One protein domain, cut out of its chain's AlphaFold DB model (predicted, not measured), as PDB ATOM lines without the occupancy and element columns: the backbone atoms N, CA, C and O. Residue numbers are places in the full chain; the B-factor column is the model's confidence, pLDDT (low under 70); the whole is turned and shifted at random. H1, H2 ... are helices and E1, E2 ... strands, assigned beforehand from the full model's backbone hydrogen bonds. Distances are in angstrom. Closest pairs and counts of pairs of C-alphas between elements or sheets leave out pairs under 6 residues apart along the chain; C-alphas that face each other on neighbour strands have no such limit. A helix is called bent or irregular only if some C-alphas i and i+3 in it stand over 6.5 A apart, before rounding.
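What this domain is: This is residues 499 to 681 of the 784 residues of the protein "Carboxypeptidase S" of Valsa mali (UniProt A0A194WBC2). The model is a rod of two lobes: in the larger, a twisted five-stranded sheet has H1 and H5 over one face and curls round H5; the smaller is a head of three helices, H2, H3 and H4, at one end of the rod. Residues 531 to 543 and 597 to 603 join the lobes. The 183 printed residues hold five named helices and five named strands, in the order E1 H1 H2 H3 H4 E2 E3 H5 E4 E5; the sheet runs E2 E3 E1 E5 E4 and is mixed. The class is mixed, helices and strands; the whole is loose, with a radius of gyration of the C-alphas of 21.1 A and spans of 67 by 31 by 27 A.

How they stand to each other: Start at E1, residues 499 to 504, an inner strand antiparallel to E3, residues 620 to 629, with N 501 and O 623 2.8 A apart, and to E5, residues 669 to 680, with N 502 and O 671 2.8 A apart. H1, residues 518 to 530, is on the sheet at a height of 8.2 A, and on the local plane it runs along E3 at 2 degrees. Farther on, H2, residues 544 to 554, only just touches H3, residues 560 to 572, with 3 pairs of C-alphas within 8 A, the closest those of Ala 552 and Lys 563, 5.7 A. H3 touches H4, residues 582 to 596, at a steep tilt of 48 degrees; the closest C-alphas are those of Glu 565 and Leu 583, 5.4 A. H2, H3 and H4 are not on the sheet. Edge strand E2, residues 604 to 610, makes an antiparallel hairpin with E3, N 609 and O 622 being 2.9 A apart. H5, residues 635 to 653, is on the same face as H1: the two layers, helices on one face of a sheet. With residues 642 to 649 alone H5 touches H1, at a steep tilt of 44 degrees, opposite ways; the closest C-alphas are those of Ile 525 and Val 646, 6.5 A. Edge strand E4, residues 656 to 659, is parallel to E5, with N 670 and O 656 2.8 A apart. E3, H5 and E4 form a split strand-helix-strand unit, its strands running the same way with E1 and E5 between them, and its crossover is right-handed. Every O i to N i+4 pair is within hydrogen-bond range in H1 and H2, against 8 of 9 in H3, 8 of 11 in H4 and 14 of 15 in H5.

Where its parts are: Find C-alpha 499 at (150.069, 191.587, 171.340), where E1 begins; it spans 16.3 A. H1 spans 18.3 A, H2 15.4 A and H3 18.8 A. H4, 12.4 A, is irregular: C-alphas 590 and 593 are 9.4 A apart. E2 spans 18.4 A, E3 28.5 A, H5 27.4 A and E4 9.7 A. E5, 27.5 A, bends by 66 degrees at residue 676 and ends at C-alpha 680, (162.334, 191.222, 168.974).

The domain as a whole: The two C-alphas farthest apart are those of Val 512 and Tyr 554, 69.0 A. The printed part has no cut; the links E1 to H1 and H1 to H2 are long, 13 residues each. The pLDDT is under 70 at residues 571 to 579 and at 677.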
ATOM      1  N   ILE A 499     151.210 191.117 172.118       95.25
ATOM      2  CA  ILE A 499     150.069 191.587 171.340       95.25
ATOM      3  C   ILE A 499     148.920 191.959 172.272       95.25
ATOM      4  O   ILE A 499     148.419 191.130 173.028       95.25
ATOM      5  N   GLU A 500     148.477 193.212 172.180       96.12
ATOM      6  CA  GLU A 500     147.268 193.708 172.827       96.12
ATOM      7  C   GLU A 500     146.064 193.513 171.894       96.12
ATOM      8  O   GLU A 500     146.051 193.977 170.749       96.12
ATOM      9  N   ILE A 501     145.025 192.858 172.405       97.81
ATOM     10  CA  ILE A 501     143.715 192.721 171.776       97.81
ATOM     11  C   ILE A 501     142.710 193.539 172.583       97.81
ATOM     12  O   ILE A 501     142.486 193.290 173.767       97.81
ATOM     13  N   VAL A 502     142.052 194.493 171.932       98.12
ATOM     14  CA  VAL A 502     141.029 195.349 172.530       98.12
ATOM     15  C   VAL A 502     139.686 195.080 171.874       98.12
ATOM     16  O   VAL A 502     139.531 195.238 170.669       98.12
ATOM     17  N   VAL A 503     138.682 194.726 172.670       98.44
ATOM     18  CA  VAL A 503     137.294 194.574 172.220       98.44
ATOM     19  C   VAL A 503     136.485 195.787 172.672       98.44
ATOM     20  O   VAL A 503     136.373 196.059 173.872       98.44
ATOM     21  N   ARG A 504     135.885 196.499 171.711       97.75
ATOM     22  CA  ARG A 504     134.975 197.628 171.937       97.75
ATOM     23  C   ARG A 504     133.541 197.197 171.670       97.75
ATOM     24  O   ARG A 504     133.173 196.878 170.543       97.75
ATOM     25  N   MET A 505     132.705 197.231 172.700       95.00
ATOM     26  CA  MET A 505     131.298 196.819 172.639       95.00
ATOM     27  C   MET A 505     130.405 197.874 173.304       95.00
ATOM     28  O   MET A 505     130.894 198.654 174.113       95.00
ATOM     29  N   PRO A 506     129.098 197.932 172.996       92.19
ATOM     30  CA  PRO A 506     128.188 198.801 173.735       92.19
ATOM     31  C   PRO A 506     128.137 198.424 175.221       92.19
ATOM     32  O   PRO A 506     128.018 197.243 175.562       92.19
ATOM     33  N   GLY A 507     128.187 199.434 176.088       89.62
ATOM     34  CA  GLY A 507     127.927 199.297 177.516       89.62
ATOM     35  C   GLY A 507     126.433 199.163 177.804       89.62
ATOM     36  O   GLY A 507     125.602 199.062 176.898       89.62
ATOM     37  N   GLY A 508     126.065 199.168 179.083       88.81
ATOM     38  CA  GLY A 508     124.657 199.135 179.473       88.81
ATOM     39  C   GLY A 508     124.406 198.634 180.887       88.81
ATOM     40  O   GLY A 508     125.326 198.260 181.615       88.81
ATOM     41  N   HIS A 509     123.129 198.630 181.270       91.00
ATOM     42  CA  HIS A 509     122.680 198.163 182.578       91.00
ATOM     43  C   HIS A 509     122.561 196.633 182.601       91.00
ATOM     44  O   HIS A 509     121.902 196.045 181.743       91.00
ATOM     45  N   SER A 510     123.126 195.982 183.621       91.19
ATOM     46  CA  SER A 510     123.148 194.511 183.702       91.19
ATOM     47  C   SER A 510     121.765 193.849 183.820       91.19
ATOM     48  O   SER A 510     121.663 192.647 183.614       91.19
ATOM     49  N   SER A 511     120.696 194.593 184.137       91.06
ATOM     50  CA  SER A 511     119.326 194.041 184.204       91.06
ATOM     51  C   SER A 511     118.685 193.792 182.836       91.06
ATOM     52  O   SER A 511     117.664 193.114 182.768       91.06
ATOM     53  N   VAL A 512     119.244 194.359 181.764       90.56
ATOM     54  CA  VAL A 512     118.787 194.140 180.383       90.56
ATOM     55  C   VAL A 512     120.019 193.913 179.498       90.56
ATOM     56  O   VAL A 512     120.373 194.775 178.690       90.56
ATOM     57  N   PRO A 513     120.743 192.796 179.686       90.81
ATOM     58  CA  PRO A 513     121.977 192.570 178.957       90.81
ATOM     59  C   PRO A 513     121.689 192.174 177.497       90.81
ATOM     60  O   PRO A 513     120.716 191.463 177.225       90.81
ATOM     61  N   PRO A 514     122.542 192.579 176.538       90.81
ATOM     62  CA  PRO A 514     122.536 191.987 175.208       90.81
ATOM     63  C   PRO A 514     122.977 190.518 175.285       90.81
ATOM     64  O   PRO A 514     123.565 190.078 176.272       90.81
ATOM     65  N   LYS A 515     122.764 189.759 174.202       91.94
ATOM     66  CA  LYS A 515     123.161 188.340 174.125       91.94
ATOM     67  C   LYS A 515     124.651 188.109 174.435       91.94
ATOM     68  O   LYS A 515     124.995 187.091 175.024       91.94
ATOM     69  N   HIS A 516     125.522 189.041 174.032       92.75
ATOM     70  CA  HIS A 516     126.964 189.012 174.295       92.75
ATOM     71  C   HIS A 516     127.481 190.422 174.612       92.75
ATOM     72  O   HIS A 516     127.020 191.396 174.015       92.75
ATOM     73  N   ASN A 517     128.447 190.519 175.526       93.38
ATOM     74  CA  ASN A 517     129.156 191.749 175.898       93.38
ATOM     75  C   ASN A 517     130.666 191.615 175.594       93.38
ATOM     76  O   ASN A 517     131.103 190.565 175.120       93.38
ATOM     77  N   GLY A 518     131.456 192.658 175.877       94.75
ATOM     78  CA  GLY A 518     132.904 192.662 175.618       94.75
ATOM     79  C   GLY A 518     133.667 191.513 176.285       94.75
ATOM     80  O   GLY A 518     134.491 190.879 175.633       94.75
ATOM     81  N   ILE A 519     133.331 191.167 177.534       95.38
ATOM     82  CA  ILE A 519     133.962 190.047 178.255       95.38
ATOM     83  C   ILE A 519     133.640 188.712 177.580       95.38
ATOM     84  O   ILE A 519     134.533 187.900 177.382       95.38
ATOM     85  N   GLY A 520     132.384 188.486 177.186       95.75
ATOM     86  CA  GLY A 520     131.987 187.244 176.519       95.75
ATOM     87  C   GLY A 520     132.653 187.056 175.153       95.75
ATOM     88  O   GLY A 520     133.045 185.943 174.816       95.75
ATOM     89  N   VAL A 521     132.813 188.138 174.383       97.62
ATOM     90  CA  VAL A 521     133.553 188.108 173.110       97.62
ATOM     91  C   VAL A 521     135.042 187.862 173.361       97.62
ATOM     92  O   VAL A 521     135.630 187.009 172.701       97.62
ATOM     93  N   MET A 522     135.641 188.545 174.342       98.00
ATOM     94  CA  MET A 522     137.047 188.342 174.704       98.00
ATOM     95  C   MET A 522     137.320 186.910 175.182       98.00
ATOM     96  O   MET A 522     138.311 186.315 174.780       98.00
ATOM     97  N   ALA A 523     136.420 186.316 175.969       97.56
ATOM     98  CA  ALA A 523     136.549 184.932 176.420       97.56
ATOM     99  C   ALA A 523     136.593 183.932 175.250       97.56
ATOM    100  O   ALA A 523     137.314 182.938 175.309       97.56
ATOM    101  N   GLU A 524     135.864 184.194 174.159       97.62
ATOM    102  CA  GLU A 524     135.957 183.369 172.951       97.62
ATOM    103  C   GLU A 524     137.289 183.552 172.216       97.62
ATOM    104  O   GLU A 524     137.823 182.566 171.708       97.62
ATOM    105  N   ILE A 525     137.835 184.774 172.187       98.12
ATOM    106  CA  ILE A 525     139.170 185.045 171.634       98.12
ATOM    107  C   ILE A 525     140.227 184.285 172.435       98.12
ATOM    108  O   ILE A 525     140.991 183.541 171.833       98.12
ATOM    109  N   ILE A 526     140.223 184.400 173.768       97.81
ATOM    110  CA  ILE A 526     141.164 183.691 174.655       97.81
ATOM    111  C   ILE A 526     141.112 182.190 174.381       97.81
ATOM    112  O   ILE A 526     142.120 181.587 174.025       97.81
ATOM    113  N   ARG A 527     139.909 181.603 174.408       97.38
ATOM    114  CA  ARG A 527     139.717 180.176 174.128       97.38
ATOM    115  C   ARG A 527     140.203 179.779 172.727       97.38
ATOM    116  O   ARG A 527     140.642 178.650 172.531       97.38
ATOM    117  N   LEU A 528     140.067 180.650 171.724       96.81
ATOM    118  CA  LEU A 528     140.581 180.389 170.378       96.81
ATOM    119  C   LEU A 528     142.106 180.450 170.328       96.81
ATOM    120  O   LEU A 528     142.697 179.582 169.697       96.81
ATOM    121  N   VAL A 529     142.726 181.428 170.983       95.62
ATOM    122  CA  VAL A 529     144.184 181.569 171.057       95.62
ATOM    123  C   VAL A 529     144.803 180.354 171.750       95.62
ATOM    124  O   VAL A 529     145.648 179.686 171.159       95.62
ATOM    125  N   GLU A 530     144.304 179.985 172.930       95.50
ATOM    126  CA  GLU A 530     144.815 178.840 173.699       95.50
ATOM    127  C   GLU A 530     144.577 177.491 173.006       95.50
ATOM    128  O   GLU A 530     145.378 176.572 173.135       95.50
ATOM    129  N   ALA A 531     143.498 177.356 172.225       95.50
ATOM    130  CA  ALA A 531     143.225 176.130 171.472       95.50
ATOM    131  C   ALA A 531     144.016 176.016 170.154       95.50
ATOM    132  O   ALA A 531     143.910 174.990 169.485       95.50
ATOM    133  N   ASN A 532     144.752 177.055 169.739       94.31
ATOM    134  CA  ASN A 532     145.468 177.103 168.460       94.31
ATOM    135  C   ASN A 532     146.949 177.469 168.648       94.31
ATOM    136  O   ASN A 532     147.479 178.325 167.930       94.31
ATOM    137  N   THR A 533     147.632 176.784 169.567       91.88
ATOM    138  CA  THR A 533     149.083 176.900 169.789       91.88
ATOM    139  C   THR A 533     149.911 176.373 168.609       91.88
ATOM    140  O   THR A 533     149.378 175.816 167.647       91.88
ATOM    141  N   TYR A 534     151.227 176.568 168.671       93.06
ATOM    142  CA  TYR A 534     152.174 176.131 167.648       93.06
ATOM    143  C   TYR A 534     152.551 174.658 167.830       93.06
ATOM    144  O   TYR A 534     152.677 174.174 168.957       93.06
ATOM    145  N   GLU A 535     152.731 173.965 166.707       91.94
ATOM    146  CA  GLU A 535     153.271 172.607 166.697       91.94
ATOM    147  C   GLU A 535     154.796 172.651 166.850       91.94
ATOM    148  O   GLU A 535     155.421 173.576 166.322       91.94
ATOM    149  N   PRO A 536     155.412 171.673 167.535       94.06
ATOM    150  CA  PRO A 536     156.857 171.655 167.698       94.06
ATOM    151  C   PRO A 536     157.592 171.513 166.368       94.06
ATOM    152  O   PRO A 536     157.284 170.625 165.566       94.06
ATOM    153  N   HIS A 537     158.589 172.371 166.154       93.06
ATOM    154  CA  HIS A 537     159.364 172.394 164.923       93.06
ATOM    155  C   HIS A 537     160.813 172.798 165.190       93.06
ATOM    156  O   HIS A 537     161.110 173.936 165.550       93.06
ATOM    157  N   LEU A 538     161.737 171.857 165.007       92.94
ATOM    158  CA  LEU A 538     163.151 172.089 165.253       92.94
ATOM    159  C   LEU A 538     163.815 172.506 163.940       92.94
ATOM    160  O   LEU A 538     164.129 171.644 163.127       92.94
ATOM    161  N   HIS A 539     164.036 173.802 163.730       90.75
ATOM    162  CA  HIS A 539     164.776 174.321 162.570       90.75
ATOM    163  C   HIS A 539     166.242 173.863 162.562       90.75
ATOM    164  O   HIS A 539     166.774 173.469 163.601       90.75
ATOM    165  N   ASP A 540     166.893 173.874 161.394       87.81
ATOM    166  CA  ASP A 540     168.302 173.456 161.264       87.81
ATOM    167  C   ASP A 540     169.254 174.441 161.967       87.81
ATOM    168  O   ASP A 540     170.271 174.027 162.518       87.81
ATOM    169  N   GLU A 541     168.910 175.732 161.994       88.00
ATOM    170  CA  GLU A 541     169.642 176.771 162.726       88.00
ATOM    171  C   GLU A 541     169.407 176.763 164.246       88.00
ATOM    172  O   GLU A 541     170.123 177.447 164.973       88.00
ATOM    173  N   ASN A 542     168.422 176.015 164.758       93.31
ATOM    174  CA  ASN A 542     168.119 176.024 166.188       93.31
ATOM    175  C   ASN A 542     169.226 175.277 166.974       93.31
ATOM    176  O   ASN A 542     169.413 174.073 166.758       93.31
ATOM    177  N   PRO A 543     169.922 175.929 167.934       94.06
ATOM    178  CA  PRO A 543     171.058 175.328 168.644       94.06
ATOM    179  C   PRO A 543     170.733 174.039 169.405       94.06
ATOM    180  O   PRO A 543     171.617 173.216 169.636       94.06
ATOM    181  N   PHE A 544     169.463 173.803 169.749       94.75
ATOM    182  CA  PHE A 544     169.054 172.559 170.397       94.75
ATOM    183  C   PHE A 544     169.376 171.315 169.547       94.75
ATOM    184  O   PHE A 544     169.639 170.241 170.093       94.75
ATOM    185  N   LEU A 545     169.435 171.451 168.217       92.69
ATOM    186  CA  LEU A 545     169.872 170.371 167.333       92.69
ATOM    187  C   LEU A 545     171.313 169.929 167.642       92.69
ATOM    188  O   LEU A 545     171.590 168.728 167.673       92.69
ATOM    189  N   ALA A 546     172.209 170.872 167.939       91.94
ATOM    190  CA  ALA A 546     173.594 170.574 168.286       91.94
ATOM    191  C   ALA A 546     173.707 169.848 169.634       91.94
ATOM    192  O   ALA A 546     174.489 168.905 169.750       91.94
ATOM    193  N   ILE A 547     172.877 170.203 170.624       94.25
ATOM    194  CA  ILE A 547     172.793 169.471 171.899       94.25
ATOM    195  C   ILE A 547     172.406 168.009 171.646       94.25
ATOM    196  O   ILE A 547     173.058 167.099 172.160       94.25
ATOM    197  N   LEU A 548     171.395 167.757 170.805       95.00
ATOM    198  CA  LEU A 548     170.984 166.393 170.446       95.00
ATOM    199  C   LEU A 548     172.092 165.624 169.714       95.00
ATOM    200  O   LEU A 548     172.282 164.435 169.974       95.00
ATOM    201  N   GLN A 549     172.832 166.282 168.817       93.38
ATOM    202  CA  GLN A 549     173.974 165.689 168.112       93.38
ATOM    203  C   GLN A 549     175.104 165.321 169.081       93.38
ATOM    204  O   GLN A 549     175.589 164.186 169.056       93.38
ATOM    205  N   CYS A 550     175.476 166.238 169.977       94.44
ATOM    206  CA  CYS A 550     176.472 165.993 171.015       94.44
ATOM    207  C   CYS A 550     176.040 164.857 171.955       94.44
ATOM    208  O   CYS A 550     176.811 163.923 172.176       94.44
ATOM    209  N   GLY A 551     174.794 164.875 172.439       95.50
ATOM    210  CA  GLY A 551     174.232 163.823 173.286       95.50
ATOM    211  C   GLY A 551     174.238 162.458 172.604       95.50
ATOM    212  O   GLY A 551     174.720 161.476 173.164       95.50
ATOM    213  N   ALA A 552     173.798 162.384 171.347       94.88
ATOM    214  CA  ALA A 552     173.797 161.134 170.591       94.88
ATOM    215  C   ALA A 552     175.200 160.539 170.392       94.88
ATOM    216  O   ALA A 552     175.319 159.311 170.235       94.88
ATOM    217  N   LYS A 553     176.231 161.391 170.354       93.56
ATOM    218  CA  LYS A 553     177.629 161.018 170.125       93.56
ATOM    219  C   LYS A 553     178.361 160.637 171.411       93.56
ATOM    220  O   LYS A 553     179.009 159.592 171.417       93.56
ATOM    221  N   TYR A 554     178.257 161.449 172.459       94.38
ATOM    222  CA  TYR A 554     179.102 161.334 173.650       94.38
ATOM    223  C   TYR A 554     178.392 160.756 174.874       94.38
ATOM    224  O   TYR A 554     179.067 160.211 175.742       94.38
ATOM    225  N   SER A 555     177.059 160.810 174.941       95.88
ATOM    226  CA  SER A 555     176.348 160.435 176.164       95.88
ATOM    227  C   SER A 555     175.922 158.963 176.184       95.88
ATOM    228  O   SER A 555     175.234 158.502 175.261       95.88
ATOM    229  N   PRO A 556     176.272 158.203 177.240       95.12
ATOM    230  CA  PRO A 556     175.944 156.783 177.343       95.12
ATOM    231  C   PRO A 556     174.441 156.535 177.524       95.12
ATOM    232  O   PRO A 556     173.925 155.535 177.020       95.12
ATOM    233  N   GLU A 557     173.726 157.449 178.181       96.62
ATOM    234  CA  GLU A 557     172.296 157.297 178.482       96.62
ATOM    235  C   GLU A 557     171.383 157.992 177.458       96.62
ATOM    236  O   GLU A 557     170.178 158.135 177.678       96.62
ATOM    237  N   PHE A 558     171.929 158.414 176.311       96.69
ATOM    238  CA  PHE A 558     171.146 159.125 175.305       96.69
ATOM    239  C   PHE A 558     169.991 158.257 174.754       96.69
ATOM    240  O   PHE A 558     170.223 157.113 174.325       96.69
ATOM    241  N   PRO A 559     168.744 158.768 174.686       96.56
ATOM    242  CA  PRO A 559     167.587 157.956 174.324       96.56
ATOM    243  C   PRO A 559     167.674 157.366 172.911       96.56
ATOM    244  O   PRO A 559     167.804 158.070 171.907       96.56
ATOM    245  N   GLN A 560     167.512 156.043 172.802       95.56
ATOM    246  CA  GLN A 560     167.659 155.326 171.525       95.56
ATOM    247  C   GLN A 560     166.640 155.754 170.464       95.56
ATOM    248  O   GLN A 560     166.943 155.748 169.268       95.56
ATOM    249  N   LYS A 561     165.429 156.138 170.884       95.44
ATOM    250  CA  LYS A 561     164.390 156.615 169.968       95.44
ATOM    251  C   LYS A 561     164.738 157.992 169.397       95.44
ATOM    252  O   LYS A 561     164.691 158.139 168.178       95.44
ATOM    253  N   LEU A 562     165.231 158.922 170.223       94.50
ATOM    254  CA  LEU A 562     165.786 160.201 169.755       94.50
ATOM    255  C   LEU A 562     166.960 159.987 168.802       94.50
ATOM    256  O   LEU A 562     166.961 160.523 167.699       94.50
ATOM    257  N   LYS A 563     167.908 159.114 169.163       93.31
ATOM    258  CA  LYS A 563     169.070 158.783 168.318       93.31
ATOM    259  C   LYS A 563     168.657 158.267 166.941       93.31
ATOM    260  O   LYS A 563     169.304 158.555 165.936       93.31
ATOM    261  N   LYS A 564     167.574 157.488 166.885       92.75
ATOM    262  CA  LYS A 564     167.012 156.953 165.643       92.75
ATOM    263  C   LYS A 564     166.354 158.036 164.788       92.75
ATOM    264  O   LYS A 564     166.563 158.021 163.576       92.75
ATOM    265  N   GLU A 565     165.553 158.925 165.376       91.62
ATOM    266  CA  GLU A 565     164.916 160.013 164.621       91.62
ATOM    267  C   GLU A 565     165.939 161.061 164.157       91.62
ATOM    268  O   GLU A 565     165.861 161.495 163.009       91.62
ATOM    269  N   LEU A 566     166.968 161.354 164.961       90.62
ATOM    270  CA  LEU A 566     168.084 162.224 164.576       90.62
ATOM    271  C   LEU A 566     168.809 161.685 163.328       90.62
ATOM    272  O   LEU A 566     168.853 162.350 162.298       90.62
ATOM    273  N   ARG A 567     169.216 160.404 163.337       86.69
ATOM    274  CA  ARG A 567     169.821 159.728 162.163       86.69
ATOM    275  C   ARG A 567     168.943 159.775 160.910       86.69
ATOM    276  O   ARG A 567     169.442 159.828 159.785       86.69
ATOM    277  N   ARG A 568     167.622 159.675 161.078       84.06
ATOM    278  CA  ARG A 568     166.670 159.727 159.956       84.06
ATOM    279  C   ARG A 568     166.572 161.121 159.350       84.06
ATOM    280  O   ARG A 568     166.383 161.205 158.140       84.06
ATOM    281  N   ARG A 569     166.682 162.165 160.172       82.56
ATOM    282  CA  ARG A 569     166.731 163.558 159.720       82.56
ATOM    283  C   ARG A 569     168.013 163.818 158.929       82.56
ATOM    284  O   ARG A 569     167.926 164.221 157.772       82.56
ATOM    285  N   ASP A 570     169.168 163.455 159.488       71.69
ATOM    286  CA  ASP A 570     170.479 163.687 158.857       71.69
ATOM    287  C   ASP A 570     170.625 162.989 157.498       71.69
ATOM    288  O   ASP A 570     171.244 163.516 156.578       71.69
ATOM    289  N   SER A 571     170.028 161.803 157.347       61.62
ATOM    290  CA  SER A 571     170.133 160.992 156.124       61.62
ATOM    291  C   SER A 571     169.217 161.424 154.977       61.62
ATOM    292  O   SER A 571     169.434 160.994 153.845       61.62
ATOM    293  N   LYS A 572     168.176 162.219 155.242       59.06
ATOM    294  CA  LYS A 572     167.182 162.597 154.222       59.06
ATOM    295  C   LYS A 572     167.206 164.075 153.855       59.06
ATOM    296  O   LYS A 572     166.624 164.433 152.834       59.06
ATOM    297  N   GLY A 573     167.867 164.901 154.664       54.44
ATOM    298  CA  GLY A 573     167.656 166.342 154.655       54.44
ATOM    299  C   GLY A 573     166.218 166.698 155.036       54.44
ATOM    300  O   GLY A 573     165.301 165.874 154.966       54.44
ATOM    301  N   PHE A 574     165.999 167.927 155.495       53.91
ATOM    302  CA  PHE A 574     164.646 168.370 155.794       53.91
ATOM    303  C   PHE A 574     163.896 168.640 154.476       53.91
ATOM    304  O   PHE A 574     164.106 169.653 153.810       53.91
ATOM    305  N   GLU A 575     163.045 167.700 154.043       49.97
ATOM    306  CA  GLU A 575     162.107 167.929 152.936       49.97
ATOM    307  C   GLU A 575     161.083 168.996 153.363       49.97
ATOM    308  O   GLU A 575     160.265 168.759 154.251       49.97
ATOM    309  N   THR A 576     161.069 170.139 152.676       50.75
ATOM    310  CA  THR A 576     160.222 171.329 152.915       50.75
ATOM    311  C   THR A 576     158.705 171.119 152.736       50.75
ATOM    312  O   THR A 576     157.928 172.073 152.700       50.75
ATOM    313  N   CYS A 577     158.232 169.875 152.642       45.28
ATOM    314  CA  CYS A 577     156.824 169.544 152.432       45.28
ATOM    315  C   CYS A 577     156.162 169.053 153.725       45.28
ATOM    316  O   CYS A 577     156.162 167.849 153.962       45.28
ATOM    317  N   LYS A 578     155.565 169.975 154.505       52.78
ATOM    318  CA  LYS A 578     154.484 169.798 155.517       52.78
ATOM    319  C   LYS A 578     154.327 168.397 156.151       52.78
ATOM    320  O   LYS A 578     153.215 167.873 156.235       52.78
ATOM    321  N   LYS A 579     155.412 167.762 156.580       64.19
ATOM    322  CA  LYS A 579     155.370 166.539 157.388       64.19
ATOM    323  C   LYS A 579     155.652 166.936 158.827       64.19
ATOM    324  O   LYS A 579     156.453 167.832 159.068       64.19
ATOM    325  N   GLU A 580     154.984 166.262 159.754       83.69
ATOM    326  CA  GLU A 580     155.270 166.348 161.186       83.69
ATOM    327  C   GLU A 580     156.778 166.189 161.439       83.69
ATOM    328  O   GLU A 580     157.388 165.221 160.961       83.69
ATOM    329  N   ASP A 581     157.375 167.121 162.188       89.81
ATOM    330  CA  ASP A 581     158.770 167.017 162.615       89.81
ATOM    331  C   ASP A 581     158.877 165.963 163.721       89.81
ATOM    332  O   ASP A 581     158.702 166.222 164.911       89.81
ATOM    333  N   LYS A 582     159.145 164.724 163.306       91.94
ATOM    334  CA  LYS A 582     159.231 163.576 164.215       91.94
ATOM    335  C   LYS A 582     160.345 163.708 165.244       91.94
ATOM    336  O   LYS A 582     160.211 163.129 166.318       91.94
ATOM    337  N   LEU A 583     161.431 164.418 164.926       93.12
ATOM    338  CA  LEU A 583     162.513 164.636 165.881       93.12
ATOM    339  C   LEU A 583     162.059 165.621 166.959       93.12
ATOM    340  O   LEU A 583     162.205 165.312 168.138       93.12
ATOM    341  N   ALA A 584     161.454 166.745 166.564       94.50
ATOM    342  CA  ALA A 584     160.900 167.721 167.501       94.50
ATOM    343  C   ALA A 584     159.810 167.105 168.389       94.50
ATOM    344  O   ALA A 584     159.843 167.261 169.609       94.50
ATOM    345  N   LEU A 585     158.880 166.341 167.805       94.88
ATOM    346  CA  LEU A 585     157.832 165.645 168.556       94.88
ATOM    347  C   LEU A 585     158.409 164.636 169.554       94.88
ATOM    348  O   LEU A 585     157.944 164.569 170.689       94.88
ATOM    349  N   GLU A 586     159.425 163.865 169.161       96.06
ATOM    350  CA  GLU A 586     160.068 162.915 170.070       96.06
ATOM    351  C   GLU A 586     160.836 163.627 171.189       96.06
ATOM    352  O   GLU A 586     160.766 163.202 172.341       96.06
ATOM    353  N   ALA A 587     161.543 164.717 170.874       95.44
ATOM    354  CA  ALA A 587     162.272 165.512 171.859       95.44
ATOM    355  C   ALA A 587     161.322 166.157 172.873       95.44
ATOM    356  O   ALA A 587     161.564 166.073 174.076       95.44
ATOM    357  N   ALA A 588     160.204 166.715 172.403       95.62
ATOM    358  CA  ALA A 588     159.152 167.264 173.251       95.62
ATOM    359  C   ALA A 588     158.493 166.176 174.116       95.62
ATOM    360  O   ALA A 588     158.246 166.393 175.297       95.62
ATOM    361  N   ALA A 589     158.244 164.985 173.561       95.88
ATOM    362  CA  ALA A 589     157.677 163.872 174.321       95.88
ATOM    363  C   ALA A 589     158.635 163.344 175.402       95.88
ATOM    364  O   ALA A 589     158.180 162.928 176.465       95.88
ATOM    365  N   TYR A 590     159.944 163.352 175.137       94.38
ATOM    366  CA  TYR A 590     160.960 162.914 176.093       94.38
ATOM    367  C   TYR A 590     161.199 163.942 177.207       94.38
ATOM    368  O   TYR A 590     161.247 163.576 178.377       94.38
ATOM    369  N   GLY A 591     161.354 165.217 176.845       91.38
ATOM    370  CA  GLY A 591     161.742 166.282 177.771       91.38
ATOM    371  C   GLY A 591     160.597 167.132 178.325       91.38
ATOM    372  O   GLY A 591     160.840 168.048 179.108       91.38
ATOM    373  N   GLY A 592     159.357 166.866 177.912       95.00
ATOM    374  CA  GLY A 592     158.184 167.639 178.309       95.00
ATOM    375  C   GLY A 592     158.189 169.072 177.771       95.00
ATOM    376  O   GLY A 592     158.903 169.409 176.822       95.00
ATOM    377  N   ASP A 593     157.380 169.932 178.392       92.19
ATOM    378  CA  ASP A 593     157.183 171.310 177.929       92.19
ATOM    379  C   ASP A 593     158.459 172.164 178.015       92.19
ATOM    380  O   ASP A 593     158.699 172.982 177.127       92.19
ATOM    381  N   ALA A 594     159.319 171.921 179.013       89.25
ATOM    382  CA  ALA A 594     160.599 172.619 179.158       89.25
ATOM    383  C   ALA A 594     161.488 172.458 177.914       89.25
ATOM    384  O   ALA A 594     162.067 173.428 177.433       89.25
ATOM    385  N   ILE A 595     161.537 171.249 177.342       93.94
ATOM    386  CA  ILE A 595     162.280 170.980 176.107       93.94
ATOM    387  C   ILE A 595     161.484 171.398 174.871       93.94
ATOM    388  O   ILE A 595     162.045 172.012 173.968       93.94
ATOM    389  N   LYS A 596     160.173 171.132 174.831       95.19
ATOM    390  CA  LYS A 596     159.296 171.517 173.713       95.19
ATOM    391  C   LYS A 596     159.448 172.995 173.345       95.19
ATOM    392  O   LYS A 596     159.555 173.328 172.165       95.19
ATOM    393  N   TYR A 597     159.458 173.888 174.336       94.94
ATOM    394  CA  TYR A 597     159.505 175.329 174.091       94.94
ATOM    395  C   TYR A 597     160.890 175.871 173.707       94.94
ATOM    396  O   TYR A 597     160.971 177.045 173.338       94.94
ATOM    397  N   LEU A 598     161.940 175.041 173.667       94.44
ATOM    398  CA  LEU A 598     163.217 175.391 173.024       94.44
ATOM    399  C   LEU A 598     163.099 175.444 171.493       94.44
ATOM    400  O   LEU A 598     163.860 176.133 170.830       94.44
ATOM    401  N   PHE A 599     162.119 174.756 170.911       94.88
ATOM    402  CA  PHE A 599     161.916 174.715 169.459       94.88
ATOM    403  C   PHE A 599     160.440 174.879 169.071       94.88
ATOM    404  O   PHE A 599     159.947 174.309 168.101       94.88
ATOM    405  N   THR A 600     159.688 175.629 169.877       95.25
ATOM    406  CA  THR A 600     158.273 175.916 169.614       95.25
ATOM    407  C   THR A 600     157.956 177.339 170.035       95.25
ATOM    408  O   THR A 600     158.308 177.742 171.146       95.25
ATOM    409  N   THR A 601     157.249 178.097 169.197       95.81
ATOM    410  CA  THR A 601     156.729 179.411 169.596       95.81
ATOM    411  C   THR A 601     155.711 179.247 170.735       95.81
ATOM    412  O   THR A 601     154.746 178.488 170.611       95.81
ATOM    413  N   SER A 602     155.941 179.906 171.876       95.00
ATOM    414  CA  SER A 602     155.021 179.848 173.022       95.00
ATOM    415  C   SER A 602     153.910 180.891 172.896       95.00
ATOM    416  O   SER A 602     154.047 181.870 172.165       95.00
ATOM    417  N   VAL A 603     152.800 180.662 173.601       95.12
ATOM    418  CA  VAL A 603     151.644 181.565 173.671       95.12
ATOM    419  C   VAL A 603     151.204 181.632 175.126       95.12
ATOM    420  O   VAL A 603     150.933 180.582 175.710       95.12
ATOM    421  N   ALA A 604     151.117 182.830 175.698       93.75
ATOM    422  CA  ALA A 604     150.661 183.034 177.070       93.75
ATOM    423  C   ALA A 604     149.715 184.240 177.155       93.75
ATOM    424  O   ALA A 604     150.036 185.333 176.698       93.75
ATOM    425  N   ALA A 605     148.504 184.028 177.672       94.56
ATOM    426  CA  ALA A 605     147.515 185.081 177.892       94.56
ATOM    427  C   ALA A 605     147.706 185.671 179.297       94.56
ATOM    428  O   ALA A 605     147.138 185.167 180.264       94.56
ATOM    429  N   ASP A 606     148.497 186.738 179.400       86.19
ATOM    430  CA  ASP A 606     149.052 187.167 180.689       86.19
ATOM    431  C   ASP A 606     148.190 188.202 181.414       86.19
ATOM    432  O   ASP A 606     147.973 188.111 182.623       86.19
ATOM    433  N   LEU A 607     147.670 189.197 180.687       90.31
ATOM    434  CA  LEU A 607     146.941 190.321 181.283       90.31
ATOM    435  C   LEU A 607     145.551 190.454 180.674       90.31
ATOM    436  O   LEU A 607     145.409 190.555 179.461       90.31
ATOM    437  N   ILE A 608     144.520 190.548 181.515       96.25
ATOM    438  CA  ILE A 608     143.147 190.831 181.086       96.25
ATOM    439  C   ILE A 608     142.527 191.935 181.943       96.25
ATOM    440  O   ILE A 608     142.669 191.955 183.165       96.25
ATOM    441  N   SER A 609     141.800 192.863 181.319       94.75
ATOM    442  CA  SER A 609     141.040 193.887 182.042       94.75
ATOM    443  C   SER A 609     139.717 194.228 181.360       94.75
ATOM    444  O   SER A 609     139.582 194.174 180.138       94.75
ATOM    445  N   GLY A 610     138.709 194.583 182.159       91.62
ATOM    446  CA  GLY A 610     137.400 195.008 181.671       91.62
ATOM    447  C   GLY A 610     136.357 195.075 182.785       91.62
ATOM    448  O   GLY A 610     136.248 194.171 183.606       91.62
ATOM    449  N   GLY A 611     135.551 196.138 182.782       87.56
ATOM    450  CA  GLY A 611     134.490 196.368 183.768       87.56
ATOM    451  C   GLY A 611     134.939 197.257 184.926       87.56
ATOM    452  O   GLY A 611     136.109 197.297 185.279       87.56
ATOM    453  N   ALA A 612     133.990 198.007 185.493       87.75
ATOM    454  CA  ALA A 612     134.251 198.932 186.605       87.75
ATOM    455  C   ALA A 612     133.416 198.621 187.860       87.75
ATOM    456  O   ALA A 612     133.822 198.944 188.971       87.75
ATOM    457  N   LYS A 613     132.230 198.019 187.693       84.00
ATOM    458  CA  LYS A 613     131.331 197.605 188.782       84.00
ATOM    459  C   LYS A 613     130.335 196.550 188.298       84.00
ATOM    460  O   LYS A 613     130.037 196.470 187.111       84.00
ATOM    461  N   VAL A 614     129.750 195.806 189.233       88.75
ATOM    462  CA  VAL A 614     128.917 194.614 188.973       88.75
ATOM    463  C   VAL A 614     127.602 194.859 188.210       88.75
ATOM    464  O   VAL A 614     127.017 193.918 187.680       88.75
ATOM    465  N   ASN A 615     127.126 196.103 188.107       90.31
ATOM    466  CA  ASN A 615     125.870 196.444 187.423       90.31
ATOM    467  C   ASN A 615     126.039 197.290 186.146       90.31
ATOM    468  O   ASN A 615     125.060 197.864 185.665       90.31
ATOM    469  N   ALA A 616     127.259 197.379 185.611       93.06
ATOM    470  CA  ALA A 616     127.555 198.081 184.367       93.06
ATOM    471  C   ALA A 616     128.367 197.187 183.424       93.06
ATOM    472  O   ALA A 616     129.454 196.725 183.773       93.06
ATOM    473  N   LEU A 617     127.842 196.955 182.221       94.31
ATOM    474  CA  LEU A 617     128.528 196.183 181.189       94.31
ATOM    475  C   LEU A 617     129.731 196.973 180.644       94.31
ATOM    476  O   LEU A 617     129.584 198.168 180.376       94.31
ATOM    477  N   PRO A 618     130.900 196.336 180.460       94.88
ATOM    478  CA  PRO A 618     132.091 197.020 179.980       94.88
ATOM    479  C   PRO A 618     131.988 197.410 178.511       94.88
ATOM    480  O   PRO A 618     131.607 196.603 177.664       94.88
ATOM    481  N   GLU A 619     132.426 198.631 178.222       95.19
ATOM    482  CA  GLU A 619     132.553 199.151 176.857       95.19
ATOM    483  C   GLU A 619     133.891 198.791 176.203       95.19
ATOM    484  O   GLU A 619     134.027 198.822 174.979       95.19
ATOM    485  N   ARG A 620     134.888 198.450 177.027       97.06
ATOM    486  CA  ARG A 620     136.252 198.126 176.618       97.06
ATOM    487  C   ARG A 620     136.772 196.955 177.440       97.06
ATOM    488  O   ARG A 620     136.746 197.016 178.670       97.06
ATOM    489  N   THR A 621     137.251 195.927 176.752       97.94
ATOM    490  CA  THR A 621     137.942 194.777 177.343       97.94
ATOM    491  C   THR A 621     139.286 194.616 176.645       97.94
ATOM    492  O   THR A 621     139.336 194.692 175.420       97.94
ATOM    493  N   ILE A 622     140.355 194.413 177.409       97.69
ATOM    494  CA  ILE A 622     141.732 194.299 176.918       97.69
ATOM    495  C   ILE A 622     142.285 192.933 177.307       97.69
ATOM    496  O   ILE A 622     142.031 192.480 178.424       97.69
ATOM    497  N   LEU A 623     143.049 192.328 176.407       97.50
ATOM    498  CA  LEU A 623     143.881 191.155 176.635       97.50
ATOM    499  C   LEU A 623     145.289 191.441 176.103       97.50
ATOM    500  O   LEU A 623     145.405 191.914 174.977       97.50
ATOM    501  N   THR A 624     146.329 191.104 176.856       95.94
ATOM    502  CA  THR A 624     147.712 191.056 176.363       95.94
ATOM    503  C   THR A 624     148.162 189.606 176.288       95.94
ATOM    504  O   THR A 624     147.988 188.860 177.253       95.94
ATOM    505  N   VAL A 625     148.711 189.211 175.139       95.38
ATOM    506  CA  VAL A 625     149.222 187.859 174.884       95.38
ATOM    507  C   VAL A 625     150.708 187.931 174.542       95.38
ATOM    508  O   VAL A 625     151.069 188.549 173.535       95.38
ATOM    509  N   ASN A 626     151.544 187.280 175.345       93.81
ATOM    510  CA  ASN A 626     152.975 187.134 175.108       93.81
ATOM    511  C   ASN A 626     153.267 185.950 174.183       93.81
ATOM    512  O   ASN A 626     152.613 184.902 174.247       93.81
ATOM    513  N   HIS A 627     154.281 186.118 173.337       94.94
ATOM    514  CA  HIS A 627     154.842 185.047 172.528       94.94
ATOM    515  C   HIS A 627     156.371 185.071 172.586       94.94
ATOM    516  O   HIS A 627     156.991 186.095 172.286       94.94
ATOM    517  N   ARG A 628     156.984 183.914 172.871       95.25
ATOM    518  CA  ARG A 628     158.420 183.680 172.641       95.25
ATOM    519  C   ARG A 628     158.589 182.933 171.328       95.25
ATOM    520  O   ARG A 628     158.256 181.747 171.258       95.25
ATOM    521  N   VAL A 629     159.086 183.620 170.308       95.88
ATOM    522  CA  VAL A 629     159.190 183.147 168.919       95.88
ATOM    523  C   VAL A 629     160.348 182.161 168.775       95.88
ATOM    524  O   VAL A 629     161.438 182.393 169.295       95.88
ATOM    525  N   ASN A 630     160.103 181.027 168.124       96.19
ATOM    526  CA  ASN A 630     161.111 180.000 167.864       96.19
ATOM    527  C   ASN A 630     162.279 180.544 167.025       96.19
ATOM    528  O   ASN A 630     162.077 181.375 166.145       96.19
ATOM    529  N   VAL A 631     163.487 180.028 167.246       93.50
ATOM    530  CA  VAL A 631     164.620 180.306 166.351       93.50
ATOM    531  C   VAL A 631     164.340 179.662 164.996       93.50
ATOM    532  O   VAL A 631     164.126 178.452 164.943       93.50
ATOM    533  N   GLY A 632     164.339 180.476 163.939       90.06
ATOM    534  CA  GLY A 632     163.960 180.105 162.568       90.06
ATOM    535  C   GLY A 632     162.547 180.553 162.155       90.06
ATOM    536  O   GLY A 632     162.243 180.555 160.965       90.06
ATOM    537  N   ASP A 633     161.708 180.989 163.104       93.75
ATOM    538  CA  ASP A 633     160.411 181.634 162.828       93.75
ATOM    539  C   ASP A 633     160.544 183.171 162.895       93.75
ATOM    540  O   ASP A 633     161.453 183.701 163.539       93.75
ATOM    541  N   HIS A 634     159.580 183.902 162.320       94.81
ATOM    542  CA  HIS A 634     159.494 185.364 162.455       94.81
ATOM    543  C   HIS A 634     158.287 185.844 163.292       94.81
ATOM    544  O   HIS A 634     157.184 185.301 163.172       94.81
ATOM    545  N   PRO A 635     158.406 186.949 164.063       95.12
ATOM    546  CA  PRO A 635     157.278 187.592 164.748       95.12
ATOM    547  C   PRO A 635     156.115 187.974 163.817       95.12
ATOM    548  O   PRO A 635     154.962 188.065 164.247       95.12
ATOM    549  N   SER A 636     156.384 188.188 162.525       94.56
ATOM    550  CA  SER A 636     155.356 188.433 161.508       94.56
ATOM    551  C   SER A 636     154.372 187.263 161.360       94.56
ATOM    552  O   SER A 636     153.178 187.503 161.165       94.56
ATOM    553  N   GLU A 637     154.820 186.021 161.547       94.38
ATOM    554  CA  GLU A 637     153.971 184.825 161.502       94.38
ATOM    555  C   GLU A 637     152.992 184.782 162.681       94.38
ATOM    556  O   GLU A 637     151.830 184.391 162.532       94.38
ATOM    557  N   VAL A 638     153.428 185.254 163.855       95.31
ATOM    558  CA  VAL A 638     152.556 185.432 165.025       95.31
ATOM    559  C   VAL A 638     151.451 186.437 164.718       95.31
ATOM    560  O   VAL A 638     150.270 186.169 164.963       95.31
ATOM    561  N   ARG A 639     151.816 187.576 164.117       95.25
ATOM    562  CA  ARG A 639     150.857 188.618 163.726       95.25
ATOM    563  C   ARG A 639     149.822 188.091 162.736       95.25
ATOM    564  O   ARG A 639     148.627 188.338 162.923       95.25
ATOM    565  N   GLU A 640     150.252 187.362 161.709       94.56
ATOM    566  CA  GLU A 640     149.355 186.780 160.705       94.56
ATOM    567  C   GLU A 640     148.387 185.772 161.339       94.56
ATOM    568  O   GLU A 640     147.167 185.886 161.176       94.56
ATOM    569  N   ARG A 641     148.914 184.828 162.130       94.12
ATOM    570  CA  ARG A 641     148.116 183.783 162.783       94.12
ATOM    571  C   ARG A 641     147.055 184.376 163.707       94.12
ATOM    572  O   ARG A 641     145.879 184.020 163.603       94.12
ATOM    573  N   LEU A 642     147.447 185.302 164.582       95.19
ATOM    574  CA  LEU A 642     146.521 185.911 165.535       95.19
ATOM    575  C   LEU A 642     145.461 186.764 164.829       95.19
ATOM    576  O   LEU A 642     144.284 186.705 165.193       95.19
ATOM    577  N   THR A 643     145.840 187.483 163.767       96.31
ATOM    578  CA  THR A 643     144.891 188.228 162.925       96.31
ATOM    579  C   THR A 643     143.828 187.300 162.337       96.31
ATOM    580  O   THR A 643     142.639 187.615 162.403       96.31
ATOM    581  N   GLY A 644     144.218 186.127 161.827       96.62
ATOM    582  CA  GLY A 644     143.284 185.131 161.294       96.62
ATOM    583  C   GLY A 644     142.303 184.583 162.340       96.62
ATOM    584  O   GLY A 644     141.095 184.488 162.085       96.62
ATOM    585  N   LEU A 645     142.792 184.273 163.546       96.69
ATOM    586  CA  LEU A 645     141.947 183.806 164.655       96.69
ATOM    587  C   LEU A 645     140.935 184.880 165.075       96.69
ATOM    588  O   LEU A 645     139.733 184.612 165.154       96.69
ATOM    589  N   VAL A 646     141.397 186.116 165.274       97.50
ATOM    590  CA  VAL A 646     140.543 187.235 165.692       97.50
ATOM    591  C   VAL A 646     139.547 187.626 164.596       97.50
ATOM    592  O   VAL A 646     138.390 187.916 164.904       97.50
ATOM    593  N   ALA A 647     139.926 187.556 163.317       97.88
ATOM    594  CA  ALA A 647     139.021 187.813 162.193       97.88
ATOM    595  C   ALA A 647     137.800 186.876 162.186       97.88
ATOM    596  O   ALA A 647     136.692 187.298 161.837       97.88
ATOM    597  N   THR A 648     137.969 185.628 162.635       97.69
ATOM    598  CA  THR A 648     136.866 184.666 162.787       97.69
ATOM    599  C   THR A 648     135.835 185.160 163.808       97.69
ATOM    600  O   THR A 648     134.628 185.116 163.553       97.69
ATOM    601  N   VAL A 649     136.305 185.705 164.933       98.06
ATOM    602  CA  VAL A 649     135.457 186.281 165.989       98.06
ATOM    603  C   VAL A 649     134.818 187.590 165.529       98.06
ATOM    604  O   VAL A 649     133.607 187.765 165.680       98.06
ATOM    605  N   ALA A 650     135.594 188.482 164.908       97.88
ATOM    606  CA  ALA A 650     135.100 189.751 164.376       97.88
ATOM    607  C   ALA A 650     133.929 189.526 163.404       97.88
ATOM    608  O   ALA A 650     132.857 190.115 163.562       97.88
ATOM    609  N   LYS A 651     134.083 188.576 162.470       97.88
ATOM    610  CA  LYS A 651     133.031 188.183 161.525       97.88
ATOM    611  C   LYS A 651     131.800 187.607 162.228       97.88
ATOM    612  O   LYS A 651     130.680 187.972 161.877       97.88
ATOM    613  N   LYS A 652     131.984 186.731 163.222       97.88
ATOM    614  CA  LYS A 652     130.883 186.112 163.983       97.88
ATOM    615  C   LYS A 652     130.009 187.149 164.695       97.88
ATOM    616  O   LYS A 652     128.789 186.993 164.734       97.88
ATOM    617  N   TYR A 653     130.622 188.192 165.251       97.12
ATOM    618  CA  TYR A 653     129.935 189.215 166.046       97.12
ATOM    619  C   TYR A 653     129.608 190.504 165.280       97.12
ATOM    620  O   TYR A 653     129.041 191.431 165.867       97.12
ATOM    621  N   ASN A 654     129.905 190.544 163.977       96.44
ATOM    622  CA  ASN A 654     129.761 191.724 163.127       96.44
ATOM    623  C   ASN A 654     130.467 192.950 163.738       96.44
ATOM    624  O   ASN A 654     129.844 193.986 163.991       96.44
ATOM    625  N   LEU A 655     131.752 192.768 164.055       97.31
ATOM    626  CA  LEU A 655     132.654 193.793 164.574       97.31
ATOM    627  C   LEU A 655     133.675 194.170 163.500       97.31
ATOM    628  O   LEU A 655     134.145 193.306 162.758       97.31
ATOM    629  N   THR A 656     134.040 195.448 163.441       97.69
ATOM    630  CA  THR A 656     135.147 195.923 162.598       97.69
ATOM    631  C   THR A 656     136.473 195.416 163.163       97.69
ATOM    632  O   THR A 656     136.666 195.471 164.375       97.69
ATOM    633  N   LEU A 657     137.385 194.924 162.323       97.69
ATOM    634  CA  LEU A 657     138.717 194.487 162.750       97.69
ATOM    635  C   LEU A 657     139.779 195.499 162.318       97.69
ATOM    636  O   LEU A 657     139.946 195.725 161.122       97.69
ATOM    637  N   HIS A 658     140.534 196.002 163.290       97.06
ATOM    638  CA  HIS A 658     141.718 196.842 163.101       97.06
ATOM    639  C   HIS A 658     142.949 196.051 163.537       97.06
ATOM    640  O   HIS A 658     143.242 195.988 164.728       97.06
ATOM    641  N   ALA A 659     143.628 195.370 162.616       95.81
ATOM    642  CA  ALA A 659     144.753 194.497 162.953       95.81
ATOM    643  C   ALA A 659     146.079 195.081 162.459       95.81
ATOM    644  O   ALA A 659     146.344 195.105 161.261       95.81
ATOM    645  N   PHE A 660     146.912 195.521 163.403       93.25
ATOM    646  CA  PHE A 660     148.224 196.124 163.179       93.25
ATOM    647  C   PHE A 660     148.211 197.294 162.183       93.25
ATOM    648  O   PHE A 660     149.113 197.423 161.356       93.25
ATOM    649  N   THR A 661     147.171 198.123 162.264       90.00
ATOM    650  CA  THR A 661     147.035 199.387 161.534       90.00
ATOM    651  C   THR A 661     147.199 200.564 162.497       90.00
ATOM    652  O   THR A 661     147.062 200.400 163.710       90.00
ATOM    653  N   ASP A 662     147.427 201.762 161.959       85.88
ATOM    654  CA  ASP A 662     147.430 203.014 162.735       85.88
ATOM    655  C   ASP A 662     146.005 203.521 163.055       85.88
ATOM    656  O   ASP A 662     145.813 204.667 163.464       85.88
ATOM    657  N   GLU A 663     144.975 202.696 162.834       85.69
ATOM    658  CA  GLU A 663     143.581 203.078 163.060       85.69
ATOM    659  C   GLU A 663     143.224 203.061 164.552       85.69
ATOM    660  O   GLU A 663     143.565 202.140 165.300       85.69
ATOM    661  N   GLU A 664     142.482 204.080 164.991       89.00
ATOM    662  CA  GLU A 664     141.993 204.156 166.366       89.00
ATOM    663  C   GLU A 664     140.904 203.112 166.666       89.00
ATOM    664  O   GLU A 664     140.185 202.613 165.795       89.00
ATOM    665  N   GLU A 665     140.729 202.815 167.954       93.94
ATOM    666  CA  GLU A 665     139.640 201.978 168.450       93.94
ATOM    667  C   GLU A 665     138.271 202.602 168.118       93.94
ATOM    668  O   GLU A 665     137.910 203.658 168.641       93.94
ATOM    669  N   THR A 666     137.453 201.929 167.303       95.19
ATOM    670  CA  THR A 666     136.101 202.398 166.965       95.19
ATOM    671  C   THR A 666     135.019 201.667 167.774       95.19
ATOM    672  O   THR A 666     135.254 200.608 168.358       95.19
ATOM    673  N   PRO A 667     133.793 202.210 167.897       94.56
ATOM    674  CA  PRO A 667     132.692 201.464 168.495       94.56
ATOM    675  C   PRO A 667     132.400 200.180 167.711       94.56
ATOM    676  O   PRO A 667     132.343 200.209 166.485       94.56
ATOM    677  N   ARG A 668     132.123 199.075 168.419       95.88
ATOM    678  CA  ARG A 668     131.865 197.754 167.815       95.88
ATOM    679  C   ARG A 668     133.046 197.248 166.977       95.88
ATOM    680  O   ARG A 668     132.858 196.799 165.847       95.88
ATOM    681  N   SER A 669     134.244 197.295 167.548       97.88
ATOM    682  CA  SER A 669     135.467 196.825 166.904       97.88
ATOM    683  C   SER A 669     136.237 195.817 167.754       97.88
ATOM    684  O   SER A 669     136.026 195.692 168.965       97.88
ATOM    685  N   ILE A 670     137.150 195.112 167.096       98.38
ATOM    686  CA  ILE A 670     138.297 194.469 167.720       98.38
ATOM    687  C   ILE A 670     139.548 195.137 167.152       98.38
ATOM    688  O   ILE A 670     139.703 195.206 165.935       98.38
ATOM    689  N   THR A 671     140.426 195.622 168.019       98.00
ATOM    690  CA  THR A 671     141.731 196.170 167.644       98.00
ATOM    691  C   THR A 671     142.818 195.213 168.114       98.00
ATOM    692  O   THR A 671     142.791 194.782 169.261       98.00
ATOM    693  N   VAL A 672     143.759 194.867 167.239       96.94
ATOM    694  CA  VAL A 672     144.930 194.032 167.534       96.94
ATOM    695  C   VAL A 672     146.167 194.864 167.228       96.94
ATOM    696  O   VAL A 672     146.309 195.349 166.109       96.94
ATOM    697  N   ARG A 673     147.056 195.061 168.201       95.06
ATOM    698  CA  ARG A 673     148.267 195.882 168.044       95.06
ATOM    699  C   ARG A 673     149.395 195.382 168.938       95.06
ATOM    700  O   ARG A 673     149.160 194.585 169.835       95.06
ATOM    701  N   LEU A 674     150.612 195.865 168.714       92.81
ATOM    702  CA  LEU A 674     151.739 195.575 169.604       92.81
ATOM    703  C   LEU A 674     151.477 196.164 170.995       92.81
ATOM    704  O   LEU A 674     151.093 197.331 171.101       92.81
ATOM    705  N   ALA A 675     151.705 195.384 172.051       85.19
ATOM    706  CA  ALA A 675     151.694 195.920 173.407       85.19
ATOM    707  C   ALA A 675     153.055 196.578 173.684       85.19
ATOM    708  O   ALA A 675     154.101 195.951 173.548       85.19
ATOM    709  N   GLY A 676     153.061 197.879 173.982       72.44
ATOM    710  CA  GLY A 676     154.294 198.622 174.280       72.44
ATOM    711  C   GLY A 676     155.271 198.808 173.106       72.44
ATOM    712  O   GLY A 676     156.305 199.429 173.297       72.44
ATOM    713  N   GLY A 677     154.954 198.320 171.900       68.19
ATOM    714  CA  GLY A 677     155.830 198.423 170.723       68.19
ATOM    715  C   GLY A 677     157.009 197.441 170.711       68.19
ATOM    716  O   GLY A 677     157.851 197.530 169.820       68.19
ATOM    717  N   ASN A 678     157.060 196.499 171.656       72.88
ATOM    718  CA  ASN A 678     158.171 195.564 171.802       72.88
ATOM    719  C   ASN A 678     158.022 194.386 170.829       72.88
ATOM    720  O   ASN A 678     157.159 193.522 170.995       72.88
ATOM    721  N   VAL A 679     158.878 194.359 169.810       90.00
ATOM    722  CA  VAL A 679     159.092 193.205 168.930       90.00
ATOM    723  C   VAL A 679     160.585 192.945 168.880       90.00
ATOM    724  O   VAL A 679     161.362 193.866 168.636       90.00
ATOM    725  N   LEU A 680     160.967 191.693 169.086       92.38
ATOM    726  CA  LEU A 680     162.334 191.222 168.974       92.38
ATOM    727  C   LEU A 680     162.353 190.021 168.031       92.38
ATOM    728  O   LEU A 680     161.632 189.043 168.242       92.38
ATOM    729  N   GLU A 681     163.166 190.101 166.986       94.75
ATOM    730  CA  GLU A 681     163.497 188.927 166.176       94.75
ATOM    731  C   GLU A 681     164.290 187.924 167.030       94.75
ATOM    732  O   GLU A 681     164.974 188.342 167.966       94.75
TER     733      GLU A 681